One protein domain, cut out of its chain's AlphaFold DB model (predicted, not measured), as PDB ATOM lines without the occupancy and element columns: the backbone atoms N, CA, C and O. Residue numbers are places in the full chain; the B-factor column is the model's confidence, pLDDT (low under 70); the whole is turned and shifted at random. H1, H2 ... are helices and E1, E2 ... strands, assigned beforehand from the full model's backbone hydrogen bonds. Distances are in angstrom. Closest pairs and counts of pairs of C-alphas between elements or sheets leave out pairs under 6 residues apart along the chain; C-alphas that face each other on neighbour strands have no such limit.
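AT A GLANCE: This is residues 58 to 125 of the 125 residues of an uncharacterized protein of Planctomycetia bacterium (UniProt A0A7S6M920). One long helix, H1, makes the long axis, and a two-stranded hairpin, E1 and E2, folds back beside it, with the short helix H2 at the turn between H1 and E1. The first end of H1 and the residues before it, residues 58 to 67, stick out beyond the hairpin and make part of the length. The printed part has 68 residues, with two named helices and two named strands in the order H1, H2, E1, E2; the sheet's order is E1 - E2, antiparallel, and the class is mixed, helices and strands. The whole is loose, with a radius of gyration of the C-alphas of 15.2 A, and its outline is a rod spanning 50 by 24 by 20 A.

HOW THE PARTS SIT: Start with H1, residues 63 to 89, where every O i to N i+4 pair is within hydrogen-bond range. A tight link leads to H2, residues 92 to 95, which is too short for such a pair; its one O i to N i+3 pair is within range. H1 and H2 only just touch, and only at the corner by their link, with 3 pairs of C-alphas within 8 A; H1 does so with residues 83 to 87 alone, and the closest C-alphas, of Asp 86 and Tyr 92, are 4.6 A apart. Go on into E1, residues 96 to 107, which bends by 109 degrees at residue 99. The closest C-alphas of H1 and E1, those of Glu 72 and Ser 105, are 6.1 A apart. A tight link joins E1 to E2, residues 110 to 119, which bends by 81 degrees at residue 116. The two strands form a hairpin, antiparallel at 155 degrees; look at N 105 and O 112, 3.0 A apart, and N 97 and O 118, 2.8 A apart. The closest C-alphas of H1 and E2, those of Ala 75 and Leu 111, are 7.2 A apart.

IN THESE COORDINATES: Find C-alpha 63 at (53.998, -57.324, 1.834); from there H1 runs 38.7 A to C-alpha 89 at (44.180, -35.259, 32.131). H2 follows at residues 92 to 95. E1 measures 24.5 A from C-alpha 96 to C-alpha 107, and E2 20.9 A from C-alpha 110 to C-alpha 119 at (30.823, -41.101, 22.073).

THE WHOLE: The two C-alphas farthest apart, those of Asn 59 and Glu 125, are 54.0 A apart. Without residues 58 to 67, which stand free, the body spans 35 by 24 by 19 A. The printed part has no cut, and its three links are tight. The model's mean pLDDT over the printed part is 89.3; residues 58 to 60 and 122 to 125 are under 70.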
ATOM      1  N   GLU A  58      47.843 -67.925   5.679       65.94
ATOM      2  CA  GLU A  58      49.202 -67.989   6.246       65.94
ATOM      3  C   GLU A  58      50.301 -68.158   5.179       65.94
ATOM      4  O   GLU A  58      51.484 -67.960   5.455       65.94
ATOM      5  N   ASN A  59      49.903 -68.529   3.960       66.38
ATOM      6  CA  ASN A  59      50.768 -68.707   2.798       66.38
ATOM      7  C   ASN A  59      50.784 -67.492   1.856       66.38
ATOM      8  O   ASN A  59      51.478 -67.536   0.838       66.38
ATOM      9  N   ASP A  60      49.998 -66.454   2.151       69.19
ATOM     10  CA  ASP A  60      49.885 -65.253   1.331       69.19
ATOM     11  C   ASP A  60      50.860 -64.180   1.848       69.19
ATOM     12  O   ASP A  60      50.650 -63.544   2.883       69.19
ATOM     13  N   ASP A  61      51.988 -64.042   1.149       71.56
ATOM     14  CA  ASP A  61      53.095 -63.135   1.487       71.56
ATOM     15  C   ASP A  61      52.919 -61.778   0.785       71.56
ATOM     16  O   ASP A  61      53.788 -61.300   0.052       71.56
ATOM     17  N   ASP A  62      51.735 -61.182   0.944       86.25
ATOM     18  CA  ASP A  62      51.447 -59.839   0.446       86.25
ATOM     19  C   ASP A  62      52.034 -58.787   1.402       86.25
ATOM     20  O   ASP A  62      51.424 -58.391   2.400       86.25
ATOM     21  N   GLU A  63      53.253 -58.343   1.086       87.12
ATOM     22  CA  GLU A  63      53.998 -57.324   1.834       87.12
ATOM     23  C   GLU A  63      53.212 -56.011   2.003       87.12
ATOM     24  O   GLU A  63      53.315 -55.366   3.052       87.12
ATOM     25  N   GLU A  64      52.402 -55.613   1.014       89.06
ATOM     26  CA  GLU A  64      51.599 -54.387   1.085       89.06
ATOM     27  C   GLU A  64      50.492 -54.538   2.131       89.06
ATOM     28  O   GLU A  64      50.319 -53.671   2.992       89.06
ATOM     29  N   THR A  65      49.797 -55.677   2.121       89.25
ATOM     30  CA  THR A  65      48.750 -55.951   3.107       89.25
ATOM     31  C   THR A  65      49.325 -56.083   4.522       89.25
ATOM     32  O   THR A  65      48.742 -55.555   5.471       89.25
ATOM     33  N   TRP A  66      50.491 -56.717   4.692       89.25
ATOM     34  CA  TRP A  66      51.175 -56.767   5.991       89.25
ATOM     35  C   TRP A  66      51.610 -55.387   6.480       89.25
ATOM     36  O   TRP A  66      51.407 -55.069   7.652       89.25
ATOM     37  N   THR A  67      52.172 -54.560   5.598       91.06
ATOM     38  CA  THR A  67      52.573 -53.185   5.930       91.06
ATOM     39  C   THR A  67      51.367 -52.386   6.414       91.06
ATOM     40  O   THR A  67      51.388 -51.857   7.524       91.06
ATOM     41  N   ARG A  68      50.270 -52.407   5.648       89.88
ATOM     42  CA  ARG A  68      49.023 -51.738   6.024       89.88
ATOM     43  C   ARG A  68      48.477 -52.234   7.362       89.88
ATOM     44  O   ARG A  68      48.062 -51.428   8.186       89.88
ATOM     45  N   PHE A  69      48.492 -53.544   7.596       91.38
ATOM     46  CA  PHE A  69      48.055 -54.119   8.865       91.38
ATOM     47  C   PHE A  69      48.885 -53.610  10.048       91.38
ATOM     48  O   PHE A  69      48.323 -53.240  11.077       91.38
ATOM     49  N   PHE A  70      50.214 -53.553   9.915       92.31
ATOM     50  CA  PHE A  70      51.064 -53.002  10.969       92.31
ATOM     51  C   PHE A  70      50.803 -51.514  11.206       92.31
ATOM     52  O   PHE A  70      50.747 -51.102  12.367       92.31
ATOM     53  N   ASP A  71      50.591 -50.732  10.149       92.12
ATOM     54  CA  ASP A  71      50.257 -49.312  10.264       92.12
ATOM     55  C   ASP A  71      48.913 -49.113  10.986       92.12
ATOM     56  O   ASP A  71      48.820 -48.325  11.930       92.12
ATOM     57  N   GLU A  72      47.881 -49.885  10.625       92.50
ATOM     58  CA  GLU A  72      46.568 -49.856  11.285       92.50
ATOM     59  C   GLU A  72      46.663 -50.277  12.764       92.50
ATOM     60  O   GLU A  72      46.053 -49.653  13.638       92.50
ATOM     61  N   MET A  73      47.482 -51.284  13.083       94.06
ATOM     62  CA  MET A  73      47.737 -51.705  14.464       94.06
ATOM     63  C   MET A  73      48.489 -50.640  15.269       94.06
ATOM     64  O   MET A  73      48.181 -50.425  16.445       94.06
ATOM     65  N   HIS A  74      49.456 -49.949  14.663       93.50
ATOM     66  CA  HIS A  74      50.139 -48.824  15.300       93.50
ATOM     67  C   HIS A  74      49.179 -47.669  15.580       93.50
ATOM     68  O   HIS A  74      49.165 -47.163  16.705       93.50
ATOM     69  N   ALA A  75      48.321 -47.320  14.621       93.19
ATOM     70  CA  ALA A  75      47.288 -46.309  14.812       93.19
ATOM     71  C   ALA A  75      46.298 -46.688  15.928       93.19
ATOM     72  O   ALA A  75      45.899 -45.840  16.727       93.19
ATOM     73  N   ALA A  76      45.938 -47.969  16.053       94.31
ATOM     74  CA  ALA A  76      45.102 -48.446  17.155       94.31
ATOM     75  C   ALA A  76      45.788 -48.295  18.526       94.31
ATOM     76  O   ALA A  76      45.140 -47.906  19.504       94.31
ATOM     77  N   VAL A  77      47.096 -48.566  18.612       95.25
ATOM     78  CA  VAL A  77      47.884 -48.343  19.836       95.25
ATOM     79  C   VAL A  77      47.955 -46.853  20.180       95.25
ATOM     80  O   VAL A  77      47.758 -46.500  21.343       95.25
ATOM     81  N   GLU A  78      48.187 -45.988  19.193       94.31
ATOM     82  CA  GLU A  78      48.207 -44.532  19.370       94.31
ATOM     83  C   GLU A  78      46.853 -44.006  19.861       94.31
ATOM     84  O   GLU A  78      46.792 -43.319  20.878       94.31
ATOM     85  N   TRP A  79      45.750 -44.443  19.249       94.75
ATOM     86  CA  TRP A  79      44.405 -44.104  19.715       94.75
ATOM     87  C   TRP A  79      44.173 -44.500  21.180       94.75
ATOM     88  O   TRP A  79      43.615 -43.729  21.964       94.75
ATOM     89  N   CYS A  80      44.622 -45.691  21.587       96.31
ATOM     90  CA  CYS A  80      44.529 -46.122  22.984       96.31
ATOM     91  C   CYS A  80      45.399 -45.266  23.919       96.31
ATOM     92  O   CYS A  80      45.003 -45.004  25.061       96.31
ATOM     93  N   ALA A  81      46.572 -44.830  23.456       96.38
ATOM     94  CA  ALA A  81      47.457 -43.945  24.205       96.38
ATOM     95  C   ALA A  81      46.816 -42.564  24.416       96.38
ATOM     96  O   ALA A  81      46.783 -42.096  25.555       96.38
ATOM     97  N   ASP A  82      46.214 -41.977  23.381       95.56
ATOM     98  CA  ASP A  82      45.493 -40.702  23.470       95.56
ATOM     99  C   ASP A  82      44.330 -40.781  24.460       95.56
ATOM    100  O   ASP A  82      44.204 -39.949  25.355       95.56
ATOM    101  N   ARG A  83      43.516 -41.841  24.386       97.00
ATOM    102  CA  ARG A  83      42.427 -42.056  25.352       97.00
ATOM    103  C   ARG A  83      42.941 -42.232  26.779       97.00
ATOM    104  O   ARG A  83      42.296 -41.786  27.725       97.00
ATOM    105  N   THR A  84      44.102 -42.856  26.953       97.62
ATOM    106  CA  THR A  84      44.746 -42.974  28.269       97.62
ATOM    107  C   THR A  84      45.236 -41.614  28.768       97.62
ATOM    108  O   THR A  84      45.088 -41.311  29.953       97.62
ATOM    109  N   LEU A  85      45.769 -40.773  27.879       97.19
ATOM    110  CA  LEU A  85      46.175 -39.410  28.202       97.19
ATOM    111  C   LEU A  85      44.973 -38.558  28.623       97.19
ATOM    112  O   LEU A  85      45.050 -37.897  29.657       97.19
ATOM    113  N   ASP A  86      43.850 -38.654  27.910       97.31
ATOM    114  CA  ASP A  86      42.602 -37.968  28.263       97.31
ATOM    115  C   ASP A  86      42.121 -38.364  29.672       97.31
ATOM    116  O   ASP A  86      41.635 -37.523  30.432       97.31
ATOM    117  N   VAL A  87      42.268 -39.640  30.060       97.94
ATOM    118  CA  VAL A  87      41.924 -40.115  31.415       97.94
ATOM    119  C   VAL A  87      42.845 -39.489  32.457       97.94
ATOM    120  O   VAL A  87      42.372 -39.007  33.485       97.94
ATOM    121  N   VAL A  88      44.154 -39.472  32.197       97.81
ATOM    122  CA  VAL A  88      45.143 -38.858  33.099       97.81
ATOM    123  C   VAL A  88      44.906 -37.351  33.239       97.81
ATOM    124  O   VAL A  88      45.053 -36.813  34.336       97.81
ATOM    125  N   ALA A  89      44.505 -36.683  32.156       97.12
ATOM    126  CA  ALA A  89      44.180 -35.259  32.131       97.12
ATOM    127  C   ALA A  89      42.813 -34.930  32.764       97.12
ATOM    128  O   ALA A  89      42.552 -33.773  33.091       97.12
ATOM    129  N   GLY A  90      41.945 -35.927  32.975       96.88
ATOM    130  CA  GLY A  90      40.570 -35.725  33.443       96.88
ATOM    131  C   GLY A  90      39.621 -35.185  32.365       96.88
ATOM    132  O   GLY A  90      38.551 -34.673  32.687       96.88
ATOM    133  N   GLU A  91      40.005 -35.294  31.094       96.50
ATOM    134  CA  GLU A  91      39.268 -34.791  29.928       96.50
ATOM    135  C   GLU A  91      38.420 -35.884  29.255       96.50
ATOM    136  O   GLU A  91      37.489 -35.580  28.505       96.50
ATOM    137  N   TYR A  92      38.691 -37.159  29.561       96.50
ATOM    138  CA  TYR A  92      38.017 -38.310  28.954       96.50
ATOM    139  C   TYR A  92      36.494 -38.281  29.134       96.50
ATOM    140  O   TYR A  92      35.741 -38.417  28.168       96.50
ATOM    141  N   ASP A  93      36.026 -38.046  30.362       96.62
ATOM    142  CA  ASP A  93      34.602 -38.123  30.709       96.62
ATOM    143  C   ASP A  93      33.760 -37.002  30.072       96.62
ATOM    144  O   ASP A  93      32.529 -37.086  30.066       96.62
ATOM    145  N   ALA A  94      34.382 -35.959  29.514       95.19
ATOM    146  CA  ALA A  94      33.666 -34.949  28.736       95.19
ATOM    147  C   ALA A  94      33.259 -35.475  27.348       95.19
ATOM    148  O   ALA A  94      32.235 -35.060  26.812       95.19
ATOM    149  N   GLN A  95      34.043 -36.399  26.789       94.50
ATOM    150  CA  GLN A  95      33.940 -36.837  25.394       94.50
ATOM    151  C   GLN A  95      33.390 -38.259  25.250       94.50
ATOM    152  O   GLN A  95      32.733 -38.567  24.255       94.50
ATOM    153  N   PHE A  96      33.611 -39.122  26.243       96.75
ATOM    154  CA  PHE A  96      33.296 -40.545  26.139       96.75
ATOM    155  C   PHE A  96      32.538 -41.072  27.358       96.75
ATOM    156  O   PHE A  96      32.633 -40.551  28.473       96.75
ATOM    157  N   GLU A  97      31.758 -42.124  27.141       97.25
ATOM    158  CA  GLU A  97      31.287 -43.021  28.196       97.25
ATOM    159  C   GLU A  97      32.440 -43.916  28.698       97.25
ATOM    160  O   GLU A  97      33.410 -44.117  27.963       97.25
ATOM    161  N   PRO A  98      32.344 -44.544  29.894       96.62
ATOM    162  CA  PRO A  98      33.407 -45.409  30.434       96.62
ATOM    163  C   PRO A  98      33.827 -46.578  29.528       96.62
ATOM    164  O   PRO A  98      34.859 -47.209  29.753       96.62
ATOM    165  N   ARG A  99      32.989 -46.922  28.544       96.38
ATOM    166  CA  ARG A  99      33.285 -47.865  27.467       96.38
ATOM    167  C   ARG A  99      32.783 -47.270  26.156       96.38
ATOM    168  O   ARG A  99      31.594 -46.979  26.047       96.38
ATOM    169  N   HIS A 100      33.671 -47.152  25.177       95.62
ATOM    170  CA  HIS A 100      33.345 -46.747  23.815       95.62
ATOM    171  C   HIS A 100      34.071 -47.651  22.813       95.62
ATOM    172  O   HIS A 100      35.085 -48.267  23.150       95.62
ATOM    173  N   THR A 101      33.534 -47.756  21.600       95.25
ATOM    174  CA  THR A 101      34.104 -48.562  20.510       95.25
ATOM    175  C   THR A 101      34.196 -47.733  19.239       95.25
ATOM    176  O   THR A 101      33.301 -46.938  18.940       95.25
ATOM    177  N   ALA A 102      35.287 -47.910  18.501       95.31
ATOM    178  CA  ALA A 102      35.523 -47.277  17.213       95.31
ATOM    179  C   ALA A 102      36.208 -48.269  16.274       95.31
ATOM    180  O   ALA A 102      37.005 -49.094  16.724       95.31
ATOM    181  N   VAL A 103      35.919 -48.150  14.982       93.69
ATOM    182  CA  VAL A 103      36.679 -48.818  13.923       93.69
ATOM    183  C   VAL A 103      37.709 -47.831  13.400       93.69
ATOM    184  O   VAL A 103      37.366 -46.700  13.054       93.69
ATOM    185  N   LEU A 104      38.964 -48.263  13.360       92.50
ATOM    186  CA  LEU A 104      40.065 -47.494  12.805       92.50
ATOM    187  C   LEU A 104      40.444 -48.094  11.456       92.50
ATOM    188  O   LEU A 104      40.462 -49.315  11.305       92.50
ATOM    189  N   SER A 105      40.729 -47.237  10.488       90.44
ATOM    190  CA  SER A 105      41.251 -47.639   9.185       90.44
ATOM    191  C   SER A 105      42.209 -46.579   8.665       90.44
ATOM    192  O   SER A 105      42.089 -45.404   9.014       90.44
ATOM    193  N   ILE A 106      43.165 -46.987   7.834       88.44
ATOM    194  CA  ILE A 106      44.012 -46.047   7.101       88.44
ATOM    195  C   ILE A 106      43.512 -46.007   5.658       88.44
ATOM    196  O   ILE A 106      43.492 -47.029   4.970       88.44
ATOM    197  N   GLU A 107      43.085 -44.831   5.207       88.69
ATOM    198  CA  GLU A 107      42.680 -44.581   3.820       88.69
ATOM    199  C   GLU A 107      43.489 -43.396   3.296       88.69
ATOM    200  O   GLU A 107      43.540 -42.361   3.957       88.69
ATOM    201  N   GLU A 108      44.133 -43.542   2.133       85.69
ATOM    202  CA  GLU A 108      44.950 -42.477   1.518       85.69
ATOM    203  C   GLU A 108      45.942 -41.833   2.518       85.69
ATOM    204  O   GLU A 108      46.008 -40.611   2.659       85.69
ATOM    205  N   ASP A 109      46.675 -42.669   3.264       81.62
ATOM    206  CA  ASP A 109      47.648 -42.279   4.303       81.62
ATOM    207  C   ASP A 109      47.064 -41.488   5.491       81.62
ATOM    208  O   ASP A 109      47.799 -40.896   6.283       81.62
ATOM    209  N   SER A 110      45.738 -41.475   5.642       86.69
ATOM    210  CA  SER A 110      45.040 -40.780   6.722       86.69
ATOM    211  C   SER A 110      44.351 -41.766   7.659       86.69
ATOM    212  O   SER A 110      43.635 -42.667   7.217       86.69
ATOM    213  N   LEU A 111      44.534 -41.568   8.968       87.12
ATOM    214  CA  LEU A 111      43.795 -42.310   9.986       87.12
ATOM    215  C   LEU A 111      42.332 -41.854   9.999       87.12
ATOM    216  O   LEU A 111      42.022 -40.719  10.362       87.12
ATOM    217  N   ASN A 112      41.437 -42.768   9.648       92.00
ATOM    218  CA  ASN A 112      39.998 -42.594   9.737       92.00
ATOM    219  C   ASN A 112      39.462 -43.327  10.960       92.00
ATOM    220  O   ASN A 112      39.834 -44.465  11.256       92.00
ATOM    221  N   ILE A 113      38.563 -42.656  11.673       92.00
ATOM    222  CA  ILE A 113      37.982 -43.144  12.918       92.00
ATOM    223  C   ILE A 113      36.480 -43.121  12.743       92.00
ATOM    224  O   ILE A 113      35.887 -42.059  12.550       92.00
ATOM    225  N   HIS A 114      35.869 -44.294  12.810       93.12
ATOM    226  CA  HIS A 114      34.433 -44.468  12.688       93.12
ATOM    227  C   HIS A 114      33.870 -44.790  14.077       93.12
ATOM    228  O   HIS A 114      34.028 -45.920  14.552       93.12
ATOM    229  N   PRO A 115      33.244 -43.812  14.760       93.06
ATOM    230  CA  PRO A 115      32.595 -44.044  16.042       93.06
ATOM    231  C   PRO A 115      31.484 -45.086  15.909       93.06
ATOM    232  O   PRO A 115      30.618 -44.955  15.045       93.06
ATOM    233  N   GLU A 116      31.461 -46.082  16.794       94.50
ATOM    234  CA  GLU A 116      30.371 -47.063  16.842       94.50
ATOM    235  C   GLU A 116      29.480 -46.874  18.072       94.50
ATOM    236  O   GLU A 116      28.254 -46.875  17.965       94.50
ATOM    237  N   SER A 117      30.074 -46.712  19.260       95.69
ATOM    238  CA  SER A 117      29.321 -46.561  20.512       95.69
ATOM    239  C   SER A 117      30.105 -45.797  21.578       95.69
ATOM    240  O   SER A 117      31.331 -45.824  21.569       95.69
ATOM    241  N   GLY A 118      29.408 -45.131  22.507       95.06
ATOM    242  CA  GLY A 118      30.012 -44.505  23.697       95.06
ATOM    243  C   GLY A 118      30.660 -43.131  23.483       95.06
ATOM    244  O   GLY A 118      31.366 -42.659  24.370       95.06
ATOM    245  N   PHE A 119      30.420 -42.485  22.341       95.38
ATOM    246  CA  PHE A 119      30.823 -41.101  22.073       95.38
ATOM    247  C   PHE A 119      29.719 -40.152  22.540       95.38
ATOM    248  O   PHE A 119      28.544 -40.378  22.245       95.38
ATOM    249  N   LYS A 120      30.087 -39.099  23.268       93.81
ATOM    250  CA  LYS A 120      29.156 -38.043  23.674       93.81
ATOM    251  C   LYS A 120      29.036 -37.016  22.554       93.81
ATOM    252  O   LYS A 120      30.009 -36.728  21.858       93.81
ATOM    253  N   ASP A 121      27.843 -36.451  22.392       80.62
ATOM    254  CA  ASP A 121      27.663 -35.317  21.491       80.62
ATOM    255  C   ASP A 121      28.532 -34.144  21.977       80.62
ATOM    256  O   ASP A 121      28.521 -33.845  23.179       80.62
ATOM    257  N   PRO A 122      29.250 -33.441  21.082       59.88
ATOM    258  CA  PRO A 122      29.904 -32.203  21.467       59.88
ATOM    259  C   PRO A 122      28.843 -31.221  21.991       59.88
ATOM    260  O   PRO A 122      27.709 -31.212  21.488       59.88
ATOM    261  N   PRO A 123      29.170 -30.399  23.003       53.16
ATOM    262  CA  PRO A 123      28.236 -29.404  23.508       53.16
ATOM    263  C   PRO A 123      27.756 -28.535  22.341       53.16
ATOM    264  O   PRO A 123      28.559 -27.951  21.617       53.16
ATOM    265  N   ARG A 124      26.436 -28.491  22.128       51.50
ATOM    266  CA  ARG A 124      25.833 -27.584  21.147       51.50
ATOM    267  C   ARG A 124      25.971 -26.167  21.698       51.50
ATOM    268  O   ARG A 124      25.362 -25.872  22.726       51.50
ATOM    269  N   GLU A 125      26.799 -25.354  21.048       45.03
ATOM    270  CA  GLU A 125      26.892 -23.908  21.295       45.03
ATOM    271  C   GLU A 125      25.577 -23.182  20.971       45.03
ATOM    272  O   GLU A 125      24.887 -23.580  19.999       45.03
TER     273      GLU A 125